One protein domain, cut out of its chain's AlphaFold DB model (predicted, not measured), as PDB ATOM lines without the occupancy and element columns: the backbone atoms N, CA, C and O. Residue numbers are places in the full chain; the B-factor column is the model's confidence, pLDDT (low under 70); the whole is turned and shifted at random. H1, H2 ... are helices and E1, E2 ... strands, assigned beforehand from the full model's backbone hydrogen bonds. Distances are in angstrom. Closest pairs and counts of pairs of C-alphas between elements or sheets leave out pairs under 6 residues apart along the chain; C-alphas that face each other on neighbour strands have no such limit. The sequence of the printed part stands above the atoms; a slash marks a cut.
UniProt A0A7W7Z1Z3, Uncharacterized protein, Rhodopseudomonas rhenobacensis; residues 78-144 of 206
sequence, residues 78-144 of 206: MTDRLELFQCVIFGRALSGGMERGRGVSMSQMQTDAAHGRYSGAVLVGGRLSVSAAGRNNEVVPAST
ATOM      1  N   MET A  78     128.752 128.974 169.641       68.06
ATOM      2  CA  MET A  78     130.221 128.965 169.546       68.06
ATOM      3  C   MET A  78     130.736 127.786 168.695       68.06
ATOM      4  O   MET A  78     131.730 127.928 167.985       68.06
ATOM      5  N   THR A  79     130.027 126.656 168.725       65.75
ATOM      6  CA  THR A  79     130.284 125.468 167.899       65.75
ATOM      7  C   THR A  79     130.132 125.759 166.409       65.75
ATOM      8  O   THR A  79     131.033 125.451 165.634       65.75
ATOM      9  N   ASP A  80     129.069 126.460 166.017       70.31
ATOM     10  CA  ASP A  80     128.782 126.769 164.610       70.31
ATOM     11  C   ASP A  80     129.832 127.726 164.023       70.31
ATOM     12  O   ASP A  80     130.140 127.690 162.833       70.31
ATOM     13  N   ARG A  81     130.430 128.578 164.867       72.06
ATOM     14  CA  ARG A  81     131.516 129.485 164.459       72.06
ATOM     15  C   ARG A  81     132.815 128.743 164.156       72.06
ATOM     16  O   ARG A  81     133.512 129.120 163.218       72.06
ATOM     17  N   LEU A  82     133.142 127.715 164.941       79.25
ATOM     18  CA  LEU A  82     134.325 126.885 164.704       79.25
ATOM     19  C   LEU A  82     134.171 126.059 163.426       79.25
ATOM     20  O   LEU A  82     135.110 126.001 162.635       79.25
ATOM     21  N   GLU A  83     132.990 125.486 163.190       76.75
ATOM     22  CA  GLU A  83     132.705 124.753 161.951       76.75
ATOM     23  C   GLU A  83     132.800 125.664 160.726       76.75
ATOM     24  O   GLU A  83     133.479 125.330 159.756       76.75
ATOM     25  N   LEU A  84     132.222 126.867 160.795       78.00
ATOM     26  CA  LEU A  84     132.303 127.836 159.705       78.00
ATOM     27  C   LEU A  84     133.755 128.256 159.426       78.00
ATOM     28  O   LEU A  84     134.162 128.339 158.268       78.00
ATOM     29  N   PHE A  85     134.565 128.452 160.470       79.00
ATOM     30  CA  PHE A  85     135.987 128.763 160.324       79.00
ATOM     31  C   PHE A  85     136.770 127.616 159.667       79.00
ATOM     32  O   PHE A  85     137.561 127.850 158.750       79.00
ATOM     33  N   GLN A  86     136.512 126.370 160.073       85.44
ATOM     34  CA  GLN A  86     137.121 125.190 159.455       85.44
ATOM     35  C   GLN A  86     136.709 125.039 157.985       85.44
ATOM     36  O   GLN A  86     137.572 124.798 157.140       85.44
ATOM     37  N   CYS A  87     135.432 125.246 157.655       80.69
ATOM     38  CA  CYS A  87     134.942 125.209 156.277       80.69
ATOM     39  C   CYS A  87     135.619 126.267 155.393       80.69
ATOM     40  O   CYS A  87     136.031 125.956 154.273       80.69
ATOM     41  N   VAL A  88     135.794 127.491 155.902       83.25
ATOM     42  CA  VAL A  88     136.470 128.575 155.171       83.25
ATOM     43  C   VAL A  88     137.941 128.242 154.920       83.25
ATOM     44  O   VAL A  88     138.415 128.390 153.791       83.25
ATOM     45  N   ILE A  89     138.670 127.758 155.932       88.88
ATOM     46  CA  ILE A  89     140.076 127.350 155.769       88.88
ATOM     47  C   ILE A  89     140.185 126.213 154.756       88.88
ATOM     48  O   ILE A  89     141.004 126.278 153.836       88.88
ATOM     49  N   PHE A  90     139.350 125.186 154.906       86.25
ATOM     50  CA  PHE A  90     139.390 124.008 154.056       86.25
ATOM     51  C   PHE A  90     139.099 124.353 152.597       86.25
ATOM     52  O   PHE A  90     139.857 123.968 151.707       86.25
ATOM     53  N   GLY A  91     138.052 125.130 152.331       87.81
ATOM     54  CA  GLY A  91     137.736 125.482 150.955       87.81
ATOM     55  C   GLY A  91     138.736 126.468 150.338       87.81
ATOM     56  O   GLY A  91     138.998 126.367 149.142       87.81
ATOM     57  N   ARG A  92     139.404 127.327 151.124       84.38
ATOM     58  CA  ARG A  92     140.560 128.108 150.634       84.38
ATOM     59  C   ARG A  92     141.754 127.219 150.282       84.38
ATOM     60  O   ARG A  92     142.393 127.441 149.255       84.38
ATOM     61  N   ALA A  93     142.044 126.206 151.095       85.44
ATOM     62  CA  ALA A  93     143.108 125.247 150.808       85.44
ATOM     63  C   ALA A  93     142.813 124.433 149.536       85.44
ATOM     64  O   ALA A  93     143.703 124.262 148.701       85.44
ATOM     65  N   LEU A  94     141.561 123.996 149.352       86.56
ATOM     66  CA  LEU A  94     141.117 123.317 148.133       86.56
ATOM     67  C   LEU A  94     141.208 124.225 146.906       86.56
ATOM     68  O   LEU A  94     141.764 123.804 145.896       86.56
ATOM     69  N   SER A  95     140.722 125.465 147.010       86.06
ATOM     70  CA  SER A  95     140.815 126.473 145.949       86.06
ATOM     71  C   SER A  95     142.262 126.658 145.496       86.06
ATOM     72  O   SER A  95     142.581 126.439 144.331       86.06
ATOM     73  N   GLY A  96     143.172 126.937 146.435       86.12
ATOM     74  CA  GLY A  96     144.589 127.117 146.116       86.12
ATOM     75  C   GLY A  96     145.270 125.842 145.604       86.12
ATOM     76  O   GLY A  96     146.234 125.914 144.843       86.12
ATOM     77  N   GLY A  97     144.799 124.658 146.007       89.06
ATOM     78  CA  GLY A  97     145.263 123.378 145.469       89.06
ATOM     79  C   GLY A  97     144.831 123.158 144.018       89.06
ATOM     80  O   GLY A  97     145.642 122.741 143.193       89.06
ATOM     81  N   MET A  98     143.577 123.474 143.690       85.38
ATOM     82  CA  MET A  98     143.035 123.354 142.334       85.38
ATOM     83  C   MET A  98     143.626 124.387 141.372       85.38
ATOM     84  O   MET A  98     143.961 124.033 140.240       85.38
ATOM     85  N   GLU A  99     143.831 125.619 141.835       84.88
ATOM     86  CA  GLU A  99     144.467 126.679 141.051       84.88
ATOM     87  C   GLU A  99     145.902 126.316 140.686       84.88
ATOM     88  O   GLU A  99     146.266 126.330 139.511       84.88
ATOM     89  N   ARG A 100     146.703 125.888 141.670       85.94
ATOM     90  CA  ARG A 100     148.107 125.517 141.435       85.94
ATOM     91  C   ARG A 100     148.270 124.198 140.687       85.94
ATOM     92  O   ARG A 100     149.197 124.063 139.901       85.94
ATOM     93  N   GLY A 101     147.412 123.215 140.955       88.25
ATOM     94  CA  GLY A 101     147.562 121.867 140.407       88.25
ATOM     95  C   GLY A 101     146.908 121.662 139.042       88.25
ATOM     96  O   GLY A 101     147.301 120.753 138.316       88.25
ATOM     97  N   ARG A 102     145.882 122.451 138.704       83.38
ATOM     98  CA  ARG A 102     145.077 122.244 137.488       83.38
ATOM     99  C   ARG A 102     144.804 123.515 136.685       83.38
ATOM    100  O   ARG A 102     144.138 123.417 135.661       83.38
ATOM    101  N   GLY A 103     145.264 124.684 137.136       86.44
ATOM    102  CA  GLY A 103     144.948 125.958 136.483       86.44
ATOM    103  C   GLY A 103     143.456 126.305 136.526       86.44
ATOM    104  O   GLY A 103     142.986 127.104 135.722       86.44
ATOM    105  N   VAL A 104     142.690 125.687 137.434       82.50
ATOM    106  CA  VAL A 104     141.255 125.953 137.586       82.50
ATOM    107  C   VAL A 104     141.081 127.022 138.651       82.50
ATOM    108  O   VAL A 104     141.268 126.731 139.832       82.50
ATOM    109  N   SER A 105     140.718 128.238 138.238       83.38
ATOM    110  CA  SER A 105     140.363 129.309 139.172       83.38
ATOM    111  C   SER A 105     138.990 129.068 139.787       83.38
ATOM    112  O   SER A 105     138.007 128.830 139.078       83.38
ATOM    113  N   MET A 106     138.938 129.109 141.117       82.38
ATOM    114  CA  MET A 106     137.704 128.993 141.888       82.38
ATOM    115  C   MET A 106     137.386 130.380 142.442       82.38
ATOM    116  O   MET A 106     138.076 130.881 143.324       82.38
ATOM    117  N   SER A 107     136.359 131.027 141.900       76.25
ATOM    118  CA  SER A 107     136.097 132.443 142.166       76.25
ATOM    119  C   SER A 107     135.187 132.678 143.366       76.25
ATOM    120  O   SER A 107     135.211 133.765 143.942       76.25
ATOM    121  N   GLN A 108     134.375 131.690 143.757       76.56
ATOM    122  CA  GLN A 108     133.340 131.922 144.758       76.56
ATOM    123  C   GLN A 108     133.129 130.721 145.676       76.56
ATOM    124  O   GLN A 108     132.896 129.599 145.229       76.56
ATOM    125  N   MET A 109     133.174 130.985 146.982       79.50
ATOM    126  CA  MET A 109     132.662 130.089 148.011       79.50
ATOM    127  C   MET A 109     131.368 130.688 148.550       79.50
ATOM    128  O   MET A 109     131.381 131.790 149.096       79.50
ATOM    129  N   GLN A 110     130.267 129.958 148.420       77.56
ATOM    130  CA  GLN A 110     129.000 130.310 149.041       77.56
ATOM    131  C   GLN A 110     128.729 129.346 150.189       77.56
ATOM    132  O   GLN A 110     128.758 128.129 150.011       77.56
ATOM    133  N   THR A 111     128.493 129.894 151.373       74.44
ATOM    134  CA  THR A 111     128.115 129.129 152.557       74.44
ATOM    135  C   THR A 111     126.643 129.367 152.852       74.44
ATOM    136  O   THR A 111     126.200 130.512 152.910       74.44
ATOM    137  N   ASP A 112     125.876 128.289 153.005       71.81
ATOM    138  CA  ASP A 112     124.463 128.381 153.369       71.81
ATOM    139  C   ASP A 112     124.285 128.060 154.856       71.81
ATOM    140  O   ASP A 112     124.721 127.014 155.354       71.81
ATOM    141  N   ALA A 113     123.651 128.987 155.569       64.94
ATOM    142  CA  ALA A 113     123.313 128.869 156.977       64.94
ATOM    143  C   ALA A 113     121.792 128.984 157.131       64.94
ATOM    144  O   ALA A 113     121.244 130.065 157.348       64.94
ATOM    145  N   ALA A 114     121.102 127.848 157.050       68.38
ATOM    146  CA  ALA A 114     119.667 127.776 157.277       68.38
ATOM    147  C   ALA A 114     119.372 127.475 158.759       68.38
ATOM    148  O   ALA A 114     119.942 126.562 159.352       68.38
ATOM    149  N   HIS A 115     118.433 128.213 159.363       62.06
ATOM    150  CA  HIS A 115     117.935 127.970 160.731       62.06
ATOM    151  C   HIS A 115     119.016 127.985 161.832       62.06
ATOM    152  O   HIS A 115     118.920 127.254 162.817       62.06
ATOM    153  N   GLY A 116     120.057 128.807 161.668       66.56
ATOM    154  CA  GLY A 116     121.149 128.902 162.641       66.56
ATOM    155  C   GLY A 116     122.083 127.692 162.652       66.56
ATOM    156  O   GLY A 116     122.880 127.573 163.571       66.56
ATOM    157  N   ARG A 117     122.004 126.810 161.648       65.56
ATOM    158  CA  ARG A 117     122.952 125.714 161.443       65.56
ATOM    159  C   ARG A 117     123.587 125.823 160.069       65.56
ATOM    160  O   ARG A 117     122.924 126.118 159.074       65.56
ATOM    161  N   TYR A 118     124.882 125.554 160.021       66.44
ATOM    162  CA  TYR A 118     125.606 125.465 158.767       66.44
ATOM    163  C   TYR A 118     125.089 124.266 157.959       66.44
ATOM    164  O   TYR A 118     125.062 123.145 158.465       66.44
ATOM    165  N   SER A 119     124.616 124.504 156.734       69.69
ATOM    166  CA  SER A 119     123.998 123.471 155.885       69.69
ATOM    167  C   SER A 119     124.870 123.058 154.694       69.69
ATOM    168  O   SER A 119     124.641 121.988 154.131       69.69
ATOM    169  N   GLY A 120     125.902 123.834 154.346       78.06
ATOM    170  CA  GLY A 120     126.908 123.428 153.363       78.06
ATOM    171  C   GLY A 120     127.756 124.576 152.811       78.06
ATOM    172  O   GLY A 120     127.443 125.753 152.995       78.06
ATOM    173  N   ALA A 121     128.825 124.203 152.100       75.81
ATOM    174  CA  ALA A 121     129.615 125.089 151.245       75.81
ATOM    175  C   ALA A 121     129.509 124.634 149.791       75.81
ATOM    176  O   ALA A 121     129.634 123.441 149.500       75.81
ATOM    177  N   VAL A 122     129.358 125.594 148.885       78.56
ATOM    178  CA  VAL A 122     129.528 125.398 147.448       78.56
ATOM    179  C   VAL A 122     130.733 126.207 146.997       78.56
ATOM    180  O   VAL A 122     130.777 127.419 147.200       78.56
ATOM    181  N   LEU A 123     131.714 125.539 146.394       79.00
ATOM    182  CA  LEU A 123     132.790 126.197 145.659       79.00
ATOM    183  C   LEU A 123     132.462 126.159 144.167       79.00
ATOM    184  O   LEU A 123     132.234 125.083 143.607       79.00
ATOM    185  N   VAL A 124     132.452 127.328 143.532       79.25
ATOM    186  CA  VAL A 124     132.173 127.498 142.103       79.25
ATOM    187  C   VAL A 124     133.443 127.974 141.404       79.25
ATOM    188  O   VAL A 124     134.049 128.971 141.804       79.25
ATOM    189  N   GLY A 125     133.851 127.251 140.360       82.00
ATOM    190  CA  GLY A 125     134.968 127.629 139.496       82.00
ATOM    191  C   GLY A 125     134.783 127.100 138.081       82.00
ATOM    192  O   GLY A 125     134.658 125.893 137.853       82.00
ATOM    193  N   GLY A 126     134.733 128.017 137.115       83.38
ATOM    194  CA  GLY A 126     134.448 127.693 135.717       83.38
ATOM    195  C   GLY A 126     133.109 126.964 135.547       83.38
ATOM    196  O   GLY A 126     132.060 127.470 135.932       83.38
ATOM    197  N   ARG A 127     133.146 125.763 134.955       75.12
ATOM    198  CA  ARG A 127     131.968 124.901 134.711       75.12
ATOM    199  C   ARG A 127     131.703 123.875 135.821       75.12
ATOM    200  O   ARG A 127     130.867 122.989 135.647       75.12
ATOM    201  N   LEU A 128     132.422 123.956 136.939       61.12
ATOM    202  CA  LEU A 128     132.345 122.982 138.021       61.12
ATOM    203  C   LEU A 128     131.771 123.624 139.283       61.12
ATOM    204  O   LEU A 128     132.173 124.717 139.685       61.12
ATOM    205  N   SER A 129     130.849 122.901 139.919       67.94
ATOM    206  CA  SER A 129     130.375 123.201 141.265       67.94
ATOM    207  C   SER A 129     130.694 122.014 142.168       67.94
ATOM    208  O   SER A 129     130.432 120.863 141.815       67.94
ATOM    209  N   VAL A 130     131.315 122.283 143.315       67.25
ATOM    210  CA  VAL A 130     131.587 121.269 144.338       67.25
ATOM    211  C   VAL A 130     130.763 121.637 145.558       67.25
ATOM    212  O   VAL A 130     131.002 122.682 146.161       67.25
ATOM    213  N   SER A 131     129.787 120.798 145.906       60.75
ATOM    214  CA  SER A 131     128.946 120.982 147.087       60.75
ATOM    215  C   SER A 131     129.323 119.975 148.164       60.75
ATOM    216  O   SER A 131     129.368 118.770 147.920       60.75
ATOM    217  N   ALA A 132     129.577 120.469 149.371       53.97
ATOM    218  CA  ALA A 132     129.636 119.650 150.570       53.97
ATOM    219  C   ALA A 132     128.248 119.648 151.230       53.97
ATOM    220  O   ALA A 132     128.043 120.299 152.254       53.97
ATOM    221  N   ALA A 133     127.274 118.971 150.617       44.22
ATOM    222  CA  ALA A 133     125.977 118.706 151.239       44.22
ATOM    223  C   ALA A 133     126.001 117.313 151.895       44.22
ATOM    224  O   ALA A 133     126.546 116.363 151.340       44.22
ATOM    225  N   GLY A 134     125.475 117.214 153.118       42.97
ATOM    226  CA  GLY A 134     125.716 116.108 154.052       42.97
ATOM    227  C   GLY A 134     125.476 114.676 153.545       42.97
ATOM    228  O   GLY A 134     124.670 114.437 152.656       42.97
ATOM    229  N   ARG A 135     126.166 113.722 154.198       37.50
ATOM    230  CA  ARG A 135     126.216 112.242 154.042       37.50
ATOM    231  C   ARG A 135     126.420 111.664 152.631       37.50
ATOM    232  O   ARG A 135     127.034 110.606 152.536       37.50
ATOM    233  N   ASN A 136     126.013 112.348 151.571       37.81
ATOM    234  CA  ASN A 136     126.097 111.900 150.191       37.81
ATOM    235  C   ASN A 136     126.794 112.994 149.369       37.81
ATOM    236  O   ASN A 136     126.170 113.970 148.970       37.81
ATOM    237  N   ASN A 137     128.100 112.838 149.137       41.72
ATOM    238  CA  ASN A 137     128.882 113.743 148.293       41.72
ATOM    239  C   ASN A 137     128.390 113.643 146.834       41.72
ATOM    240  O   ASN A 137     128.850 112.777 146.089       41.72
ATOM    241  N   GLU A 138     127.451 114.496 146.425       40.66
ATOM    242  CA  GLU A 138     126.960 114.573 145.044       40.66
ATOM    243  C   GLU A 138     127.731 115.662 144.280       40.66
ATOM    244  O   GLU A 138     127.769 116.826 144.685       40.66
ATOM    245  N   VAL A 139     128.378 115.288 143.172       43.75
ATOM    246  CA  VAL A 139     129.008 116.241 142.245       43.75
ATOM    247  C   VAL A 139     127.962 116.633 141.210       43.75
ATOM    248  O   VAL A 139     127.546 115.799 140.408       43.75
ATOM    249  N   VAL A 140     127.534 117.896 141.230       41.19
ATOM    250  CA  VAL A 140     126.496 118.408 140.326       41.19
ATOM    251  C   VAL A 140     127.149 119.283 139.247       41.19
ATOM    252  O   VAL A 140     127.915 120.196 139.579       41.19
ATOM    253  N   PRO A 141     126.882 119.042 137.950       36.00
ATOM    254  CA  PRO A 141     127.351 119.932 136.894       36.00
ATOM    255  C   PRO A 141     126.713 121.319 137.047       36.00
ATOM    256  O   PRO A 141     125.516 121.430 137.331       36.00
ATOM    257  N   ALA A 142     127.508 122.374 136.833       41.38
ATOM    258  CA  ALA A 142     127.123 123.766 137.106       41.38
ATOM    259  C   ALA A 142     125.874 124.248 136.337       41.38
ATOM    260  O   ALA A 142     125.281 125.255 136.702       41.38
ATOM    261  N   SER A 143     125.439 123.524 135.302       32.34
ATOM    262  CA  SER A 143     124.231 123.821 134.524       32.34
ATOM    263  C   SER A 143     122.918 123.356 135.171       32.34
ATOM    264  O   SER A 143     121.864 123.502 134.558       32.34
ATOM    265  N   THR A 144     122.946 122.768 136.371       31.66
ATOM    266  CA  THR A 144     121.753 122.173 136.997       31.66
ATOM    267  C   THR A 144     121.297 122.998 138.199       31.66
ATOM    268  O   THR A 144     121.789 122.822 139.311       31.66
TER     269      THR A 144
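This is residues 78 to 144 of the 206 residues of an uncharacterized protein of Rhodopseudomonas rhenobacensis (UniProt A0A7W7Z1Z3). One long helix, H1, lies lengthwise over one face of a small sheet of three strands, whose other face has no named helix. After H1 the backbone folds back into E1, then zigzags through E2 and E3, and the printed part ends in an unnamed stretch, residues 132 to 144, that loops back on the E3 side of the sheet. The printed part has 67 residues with one named helix and three named strands, in the order H1 E1 E2 E3; the sheet's order is E1 - E2 - E3, all antiparallel, and the class is mixed, helices and strands. The whole is compact, with a radius of gyration of the C-alphas of 12.4 A, and the C-alphas span 36 by 25 by 19 A, H1 running along the longest span.

H1 is residues 78 to 102, from C-alpha 78 at (130.221, 128.965, 169.546) to C-alpha 102 at (145.077, 122.244, 137.488), a length of 36.0 A. E1 is residues 108 to 114, 19.0 A long. E2, the longest strand, is residues 117 to 125, 25.1 A long. E3 is residues 128 to 131, 9.9 A long, and ends at C-alpha 131 at (128.946, 120.982, 147.087).

H1 is on the sheet at a height of 9.9 A, over E1 and E2. On the local plane its line and that of E2 stand at 13 degrees, along the strands. The closest C-alphas of H1 and E2 are those of Asp 80 and Arg 117, 6.7 A apart; of H1 and E1, those of Gly 91 and Met 109, 7.5 A apart. In H1 every O i to N i+4 pair is within hydrogen-bond range. E1, E2 and E3 form a meander, each strand the antiparallel neighbour of the one before, with E1 and E3 as edge strands. E1 and E2 are a hairpin, their directions at 161 degrees; N 110 and O 122, at 2.9 A, and N 122 and O 110, at 2.8 A, are within hydrogen-bond range. E2 and E3 are a hairpin too, at 167 degrees, with N 123 and O 130 at 3.0 A and N 128 and O 125 at 3.1 A, both within hydrogen-bond range.

The two C-alphas farthest apart are those of Gly 101 and His 115, at 36.4 A. The printed part has no cut. The links H1 to E1, E1 to E2 and E2 to E3 are tight. Residues 132 to 144 have no named element; their C-alphas lie 6 to 17 A from the mean of all C-alphas. The mean pLDDT of the printed part of this predicted model is 70.4, and 26 printed residues are under 70: residues 78 to 79, 113 to 119 and 128 to 144.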